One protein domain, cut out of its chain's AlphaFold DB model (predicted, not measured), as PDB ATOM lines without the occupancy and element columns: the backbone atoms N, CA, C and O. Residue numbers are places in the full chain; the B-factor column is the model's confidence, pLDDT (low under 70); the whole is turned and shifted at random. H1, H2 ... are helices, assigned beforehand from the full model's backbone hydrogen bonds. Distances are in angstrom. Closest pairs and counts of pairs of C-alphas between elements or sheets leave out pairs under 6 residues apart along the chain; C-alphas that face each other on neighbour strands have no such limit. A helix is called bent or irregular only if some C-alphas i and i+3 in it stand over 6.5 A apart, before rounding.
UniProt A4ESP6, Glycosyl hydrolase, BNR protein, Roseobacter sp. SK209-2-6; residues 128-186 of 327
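AT A GLANCE: This is residues 128 to 186 of the 327 residues of the protein "Glycosyl hydrolase, BNR protein" of Roseobacter sp. SK209-2-6 (UniProt A4ESP6). A long helix, H3, has a much shorter helix, H1, folded back beside its first half, and the tiny helix H2 sits in the turn that joins them at one end. Beyond H1 the rest of H3, residues 170 to 186, sticks out as a single bare arm and makes much of the length. The printed part has 59 residues with three named helices, in the order H1, H2, H3, and no named strand; its class is all helix. The whole is extended, with a radius of gyration of the C-alphas of 16.3 A, and spans 55 by 17 by 14 A.

IN THESE COORDINATES: H1 covers residues 130 to 143, beginning at C-alpha 130 (94.031, 135.685, 97.242), and measures 19.1 A from first to last C-alpha. It is neither bent nor irregular, but only just: C-alphas 140 and 143 are 6.2 A apart. H2 covers residues 146 to 149 and measures 5.1 A. H3 covers residues 152 to 186, measures 50.3 A and ends at C-alpha 186 (91.040, 148.148, 70.787).

HOW THE PARTS SIT: H1 and H3 touch, H3 with residues 154 to 165 alone; their closest C-alphas, those of Asp 133 and Leu 161, are 6.7 A apart. Their lines stand at a shallow tilt of 25 degrees, opposite ways. H2 is close to H1 but not clearly touching it, the closest C-alphas being those of Leu 140 and Gln 149, 6.9 A apart. H2 and H3 are also close but not clearly touching, with the closest C-alphas, those of Gln 149 and Gln 155, 6.7 A apart. In H1 and H3 every O i to N i+4 pair is within hydrogen-bond range; H2 is too short for such a pair.

THE WHOLE: The two C-alphas farthest apart, those of His 147 and Trp 186, are 55.2 A apart. Without the free residues 170 to 186, the body spans 30 by 17 by 12 A. The printed part has no cut, and the links H1 to H2 and H2 to H3 are tight. The mean pLDDT of the printed part is 86.8, and no printed residue is under 70.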
ATOM      1  N   ASN A 128      98.228 129.373  95.934       82.25
ATOM      2  CA  ASN A 128      98.848 130.670  95.651       82.25
ATOM      3  C   ASN A 128      97.770 131.712  95.314       82.25
ATOM      4  O   ASN A 128      96.854 131.437  94.542       82.25
ATOM      5  N   GLY A 129      97.915 132.939  95.813       86.94
ATOM      6  CA  GLY A 129      97.003 134.034  95.478       86.94
ATOM      7  C   GLY A 129      96.020 134.367  96.597       86.94
ATOM      8  O   GLY A 129      96.253 134.059  97.761       86.94
ATOM      9  N   THR A 130      94.931 135.061  96.250       89.31
ATOM     10  CA  THR A 130      94.031 135.685  97.242       89.31
ATOM     11  C   THR A 130      93.355 134.650  98.129       89.31
ATOM     12  O   THR A 130      93.123 134.903  99.303       89.31
ATOM     13  N   ARG A 131      93.090 133.463  97.576       90.44
ATOM     14  CA  ARG A 131      92.453 132.364  98.296       90.44
ATOM     15  C   ARG A 131      93.372 131.730  99.339       90.44
ATOM     16  O   ARG A 131      92.895 131.346 100.400       90.44
ATOM     17  N   GLY A 132      94.675 131.638  99.069       88.81
ATOM     18  CA  GLY A 132      95.643 131.179 100.066       88.81
ATOM     19  C   GLY A 132      95.795 132.159 101.209       88.81
ATOM     20  O   GLY A 132      95.778 131.750 102.365       88.81
ATOM     21  N   ASP A 133      95.884 133.448 100.877       87.38
ATOM     22  CA  ASP A 133      96.037 134.507 101.872       87.38
ATOM     23  C   ASP A 133      94.814 134.558 102.802       87.38
ATOM     24  O   ASP A 133      94.988 134.549 104.018       87.38
ATOM     25  N   SER A 134      93.591 134.469 102.258       92.31
ATOM     26  CA  SER A 134      92.367 134.415 103.071       92.31
ATOM     27  C   SER A 134      92.287 133.145 103.920       92.31
ATOM     28  O   SER A 134      91.962 133.216 105.096       92.31
ATOM     29  N   THR A 135      92.649 131.985 103.362       90.62
ATOM     30  CA  THR A 135      92.645 130.712 104.109       90.62
ATOM     31  C   THR A 135      93.655 130.743 105.261       90.62
ATOM     32  O   THR A 135      93.383 130.242 106.351       90.62
ATOM     33  N   LEU A 136      94.822 131.360 105.047       86.25
ATOM     34  CA  LEU A 136      95.826 131.547 106.089       86.25
ATOM     35  C   LEU A 136      95.372 132.580 107.129       86.25
ATOM     36  O   LEU A 136      95.569 132.349 108.319       86.25
ATOM     37  N   ALA A 137      94.745 133.685 106.713       91.56
ATOM     38  CA  ALA A 137      94.145 134.664 107.618       91.56
ATOM     39  C   ALA A 137      93.104 134.012 108.534       91.56
ATOM     40  O   ALA A 137      93.196 134.139 109.754       91.56
ATOM     41  N   ASP A 138      92.178 133.255 107.946       94.38
ATOM     42  CA  ASP A 138      91.116 132.553 108.661       94.38
ATOM     43  C   ASP A 138      91.706 131.564 109.668       94.38
ATOM     44  O   ASP A 138      91.269 131.522 110.817       94.38
ATOM     45  N   PHE A 139      92.752 130.819 109.297       90.69
ATOM     46  CA  PHE A 139      93.452 129.930 110.227       90.69
ATOM     47  C   PHE A 139      94.076 130.695 111.407       90.69
ATOM     48  O   PHE A 139      93.920 130.294 112.563       90.69
ATOM     49  N   LEU A 140      94.770 131.807 111.138       87.69
ATOM     50  CA  LEU A 140      95.391 132.618 112.189       87.69
ATOM     51  C   LEU A 140      94.350 133.222 113.142       87.69
ATOM     52  O   LEU A 140      94.601 133.292 114.346       87.69
ATOM     53  N   ASP A 141      93.191 133.621 112.619       92.88
ATOM     54  CA  ASP A 141      92.159 134.333 113.373       92.88
ATOM     55  C   ASP A 141      91.180 133.381 114.097       92.88
ATOM     56  O   ASP A 141      90.692 133.714 115.182       92.88
ATOM     57  N   SER A 142      90.901 132.193 113.545       92.81
ATOM     58  CA  SER A 142      89.865 131.274 114.058       92.81
ATOM     59  C   SER A 142      90.393 129.979 114.688       92.81
ATOM     60  O   SER A 142      89.820 129.513 115.673       92.81
ATOM     61  N   GLU A 143      91.501 129.421 114.191       87.94
ATOM     62  CA  GLU A 143      91.997 128.094 114.607       87.94
ATOM     63  C   GLU A 143      93.102 128.156 115.677       87.94
ATOM     64  O   GLU A 143      93.363 127.174 116.396       87.94
ATOM     65  N   LEU A 144      93.766 129.313 115.805       79.56
ATOM     66  CA  LEU A 144      94.760 129.560 116.848       79.56
ATOM     67  C   LEU A 144      94.101 130.001 118.166       79.56
ATOM     68  O   LEU A 144      93.232 130.872 118.161       79.56
ATOM     69  N   PRO A 145      94.546 129.486 119.328       84.06
ATOM     70  CA  PRO A 145      94.082 129.971 120.625       84.06
ATOM     71  C   PRO A 145      94.359 131.469 120.823       84.06
ATOM     72  O   PRO A 145      95.428 131.962 120.460       84.06
ATOM     73  N   LYS A 146      93.456 132.187 121.505       87.56
ATOM     74  CA  LYS A 146      93.553 133.648 121.726       87.56
ATOM     75  C   LYS A 146      94.893 134.118 122.313       87.56
ATOM     76  O   LYS A 146      95.371 135.194 121.970       87.56
ATOM     77  N   HIS A 147      95.515 133.320 123.182       78.69
ATOM     78  CA  HIS A 147      96.815 133.662 123.774       78.69
ATOM     79  C   HIS A 147      97.978 133.573 122.765       78.69
ATOM     80  O   HIS A 147      98.958 134.295 122.910       78.69
ATOM     81  N   VAL A 148      97.854 132.737 121.725       72.56
ATOM     82  CA  VAL A 148      98.831 132.597 120.630       72.56
ATOM     83  C   VAL A 148      98.620 133.673 119.563       72.56
ATOM     84  O   VAL A 148      99.588 134.181 119.004       72.56
ATOM     85  N   GLN A 149      97.372 134.082 119.315       82.62
ATOM     86  CA  GLN A 149      97.063 135.186 118.394       82.62
ATOM     87  C   GLN A 149      97.739 136.499 118.818       82.62
ATOM     88  O   GLN A 149      98.213 137.269 117.985       82.62
ATOM     89  N   GLY A 150      97.834 136.739 120.132       80.00
ATOM     90  CA  GLY A 150      98.523 137.898 120.705       80.00
ATOM     91  C   GLY A 150     100.051 137.846 120.615       80.00
ATOM     92  O   GLY A 150     100.719 138.793 121.027       80.00
ATOM     93  N   TRP A 151     100.627 136.748 120.123       77.50
ATOM     94  CA  TRP A 151     102.065 136.541 120.159       77.50
ATOM     95  C   TRP A 151     102.768 137.332 119.042       77.50
ATOM     96  O   TRP A 151     102.321 137.274 117.892       77.50
ATOM     97  N   PRO A 152     103.881 138.048 119.319       79.38
ATOM     98  CA  PRO A 152     104.488 138.960 118.344       79.38
ATOM     99  C   PRO A 152     104.806 138.345 116.968       79.38
ATOM    100  O   PRO A 152     104.574 139.017 115.963       79.38
ATOM    101  N   PRO A 153     105.279 137.084 116.860       71.38
ATOM    102  CA  PRO A 153     105.501 136.460 115.554       71.38
ATOM    103  C   PRO A 153     104.212 136.263 114.743       71.38
ATOM    104  O   PRO A 153     104.212 136.477 113.534       71.38
ATOM    105  N   VAL A 154     103.113 135.889 115.407       74.44
ATOM    106  CA  VAL A 154     101.802 135.668 114.778       74.44
ATOM    107  C   VAL A 154     101.196 136.998 114.340       74.44
ATOM    108  O   VAL A 154     100.744 137.124 113.204       74.44
ATOM    109  N   GLN A 155     101.293 138.028 115.184       82.25
ATOM    110  CA  GLN A 155     100.901 139.389 114.818       82.25
ATOM    111  C   GLN A 155     101.724 139.924 113.639       82.25
ATOM    112  O   GLN A 155     101.168 140.514 112.716       82.25
ATOM    113  N   GLY A 156     103.038 139.675 113.618       77.88
ATOM    114  CA  GLY A 156     103.909 140.049 112.502       77.88
ATOM    115  C   GLY A 156     103.536 139.348 111.192       77.88
ATOM    116  O   GLY A 156     103.522 139.984 110.135       77.88
ATOM    117  N   ALA A 157     103.176 138.062 111.253       77.12
ATOM    118  CA  ALA A 157     102.654 137.324 110.105       77.12
ATOM    119  C   ALA A 157     101.308 137.899 109.632       77.12
ATOM    120  O   ALA A 157     101.148 138.152 108.438       77.12
ATOM    121  N   ARG A 158     100.382 138.201 110.554       90.31
ATOM    122  CA  ARG A 158      99.076 138.795 110.229       90.31
ATOM    123  C   ARG A 158      99.206 140.175 109.584       90.31
ATOM    124  O   ARG A 158      98.558 140.437 108.574       90.31
ATOM    125  N   LEU A 159     100.088 141.026 110.111       91.44
ATOM    126  CA  LEU A 159     100.405 142.334 109.530       91.44
ATOM    127  C   LEU A 159     100.991 142.195 108.123       91.44
ATOM    128  O   LEU A 159     100.551 142.877 107.198       91.44
ATOM    129  N   SER A 160     101.944 141.279 107.941       84.88
ATOM    130  CA  SER A 160     102.544 141.013 106.628       84.88
ATOM    131  C   SER A 160     101.496 140.552 105.616       84.88
ATOM    132  O   SER A 160     101.489 141.028 104.484       84.88
ATOM    133  N   LEU A 161     100.580 139.680 106.039       88.69
ATOM    134  CA  LEU A 161      99.494 139.183 105.204       88.69
ATOM    135  C   LEU A 161      98.515 140.302 104.821       88.69
ATOM    136  O   LEU A 161      98.226 140.467 103.641       88.69
ATOM    137  N   SER A 162      98.126 141.160 105.770       90.31
ATOM    138  CA  SER A 162      97.263 142.319 105.484       90.31
ATOM    139  C   SER A 162      97.894 143.311 104.493       90.31
ATOM    140  O   SER A 162      97.211 143.874 103.639       90.31
ATOM    141  N   LEU A 163      99.222 143.486 104.546       91.12
ATOM    142  CA  LEU A 163      99.962 144.316 103.593       91.12
ATOM    143  C   LEU A 163     100.007 143.679 102.195       91.12
ATOM    144  O   LEU A 163      99.990 144.384 101.185       91.12
ATOM    145  N   ILE A 164     100.110 142.350 102.118       89.12
ATOM    146  CA  ILE A 164     100.071 141.616 100.848       89.12
ATOM    147  C   ILE A 164      98.677 141.730 100.225       89.12
ATOM    148  O   ILE A 164      98.578 142.045  99.036       89.12
ATOM    149  N   GLU A 165      97.620 141.553 101.020       90.19
ATOM    150  CA  GLU A 165      96.226 141.716 100.597       90.19
ATOM    151  C   GLU A 165      95.979 143.125 100.042       90.19
ATOM    152  O   GLU A 165      95.529 143.265  98.901       90.19
ATOM    153  N   SER A 166      96.384 144.169 100.776       90.81
ATOM    154  CA  SER A 166      96.193 145.559 100.345       90.81
ATOM    155  C   SER A 166      96.970 145.888  99.063       90.81
ATOM    156  O   SER A 166      96.465 146.569  98.170       90.81
ATOM    157  N   ARG A 167      98.204 145.384  98.919       90.00
ATOM    158  CA  ARG A 167      99.000 145.562  97.692       90.00
ATOM    159  C   ARG A 167      98.382 144.839  96.507       90.00
ATOM    160  O   ARG A 167      98.389 145.377  95.399       90.00
ATOM    161  N   ARG A 168      97.862 143.627  96.713       86.00
ATOM    162  CA  ARG A 168      97.224 142.876  95.634       86.00
ATOM    163  C   ARG A 168      95.951 143.569  95.172       86.00
ATOM    164  O   ARG A 168      95.757 143.658  93.966       86.00
ATOM    165  N   GLU A 169      95.148 144.118  96.078       88.12
ATOM    166  CA  GLU A 169      93.958 144.892  95.710       88.12
ATOM    167  C   GLU A 169      94.308 146.067  94.784       88.12
ATOM    168  O   GLU A 169      93.693 146.222  93.724       88.12
ATOM    169  N   VAL A 170      95.364 146.822  95.112       90.31
ATOM    170  CA  VAL A 170      95.876 147.911  94.262       90.31
ATOM    171  C   VAL A 170      96.325 147.389  92.895       90.31
ATOM    172  O   VAL A 170      95.963 147.964  91.870       90.31
ATOM    173  N   LEU A 171      97.072 146.281  92.844       89.75
ATOM    174  CA  LEU A 171      97.515 145.687  91.578       89.75
ATOM    175  C   LEU A 171      96.349 145.152  90.739       89.75
ATOM    176  O   LEU A 171      96.355 145.294  89.520       89.75
ATOM    177  N   THR A 172      95.329 144.567  91.365       88.94
ATOM    178  CA  THR A 172      94.115 144.105  90.682       88.94
ATOM    179  C   THR A 172      93.272 145.279  90.185       88.94
ATOM    180  O   THR A 172      92.674 145.193  89.112       88.94
ATOM    181  N   ALA A 173      93.215 146.389  90.921       89.69
ATOM    182  CA  ALA A 173      92.586 147.623  90.455       89.69
ATOM    183  C   ALA A 173      93.343 148.212  89.254       89.69
ATOM    184  O   ALA A 173      92.725 148.477  88.224       89.69
ATOM    185  N   LEU A 174      94.673 148.307  89.342       90.56
ATOM    186  CA  LEU A 174      95.523 148.792  88.256       90.56
ATOM    187  C   LEU A 174      95.418 147.898  87.017       90.56
ATOM    188  O   LEU A 174      95.269 148.409  85.916       90.56
ATOM    189  N   GLY A 175      95.427 146.574  87.191       92.50
ATOM    190  CA  GLY A 175      95.244 145.605  86.109       92.50
ATOM    191  C   GLY A 175      93.880 145.727  85.424       92.50
ATOM    192  O   GLY A 175      93.785 145.662  84.201       92.50
ATOM    193  N   ARG A 176      92.808 145.967  86.194       93.31
ATOM    194  CA  ARG A 176      91.483 146.258  85.627       93.31
ATOM    195  C   ARG A 176      91.472 147.583  84.870       93.31
ATOM    196  O   ARG A 176      90.861 147.660  83.807       93.31
ATOM    197  N   GLU A 177      92.138 148.612  85.384       93.38
ATOM    198  CA  GLU A 177      92.229 149.916  84.723       93.38
ATOM    199  C   GLU A 177      93.037 149.843  83.422       93.38
ATOM    200  O   GLU A 177      92.592 150.357  82.397       93.38
ATOM    201  N   THR A 178      94.191 149.174  83.427       90.62
ATOM    202  CA  THR A 178      95.014 148.988  82.226       90.62
ATOM    203  C   THR A 178      94.293 148.138  81.194       90.62
ATOM    204  O   THR A 178      94.273 148.523  80.029       90.62
ATOM    205  N   GLN A 179      93.621 147.056  81.599       93.75
ATOM    206  CA  GLN A 179      92.803 146.263  80.683       93.75
ATOM    207  C   GLN A 179      91.633 147.079  80.125       93.75
ATOM    208  O   GLN A 179      91.325 146.976  78.942       93.75
ATOM    209  N   LYS A 180      90.995 147.930  80.939       92.62
ATOM    210  CA  LYS A 180      89.937 148.836  80.475       92.62
ATOM    211  C   LYS A 180      90.470 149.839  79.451       92.62
ATOM    212  O   LYS A 180      89.822 150.036  78.429       92.62
ATOM    213  N   LYS A 181      91.642 150.437  79.692       85.75
ATOM    214  CA  LYS A 181      92.308 151.339  78.736       85.75
ATOM    215  C   LYS A 181      92.690 150.605  77.452       85.75
ATOM    216  O   LYS A 181      92.425 151.111  76.371       85.75
ATOM    217  N   LEU A 182      93.242 149.397  77.560       85.31
ATOM    218  CA  LEU A 182      93.591 148.568  76.408       85.31
ATOM    219  C   LEU A 182      92.351 148.207  75.580       85.31
ATOM    220  O   LEU A 182      92.360 148.372  74.367       85.31
ATOM    221  N   ASN A 183      91.268 147.783  76.232       87.69
ATOM    222  CA  ASN A 183      90.007 147.473  75.564       87.69
ATOM    223  C   ASN A 183      89.384 148.721  74.923       87.69
ATOM    224  O   ASN A 183      88.846 148.622  73.827       87.69
ATOM    225  N   ALA A 184      89.470 149.889  75.571       84.81
ATOM    226  CA  ALA A 184      89.042 151.153  74.972       84.81
ATOM    227  C   ALA A 184      89.846 151.454  73.696       84.81
ATOM    228  O   ALA A 184      89.260 151.728  72.656       84.81
ATOM    229  N   HIS A 185      91.170 151.282  73.738       80.38
ATOM    230  CA  HIS A 185      92.031 151.434  72.564       80.38
ATOM    231  C   HIS A 185      91.735 150.414  71.451       80.38
ATOM    232  O   HIS A 185      91.791 150.770  70.280       80.38
ATOM    233  N   TRP A 186      91.409 149.162  71.783       83.00
ATOM    234  CA  TRP A 186      91.040 148.148  70.787       83.00
ATOM    235  C   TRP A 186      89.667 148.380  70.155       83.00
ATOM    236  O   TRP A 186      89.504 148.121  68.965       83.00
TER     237      TRP A 186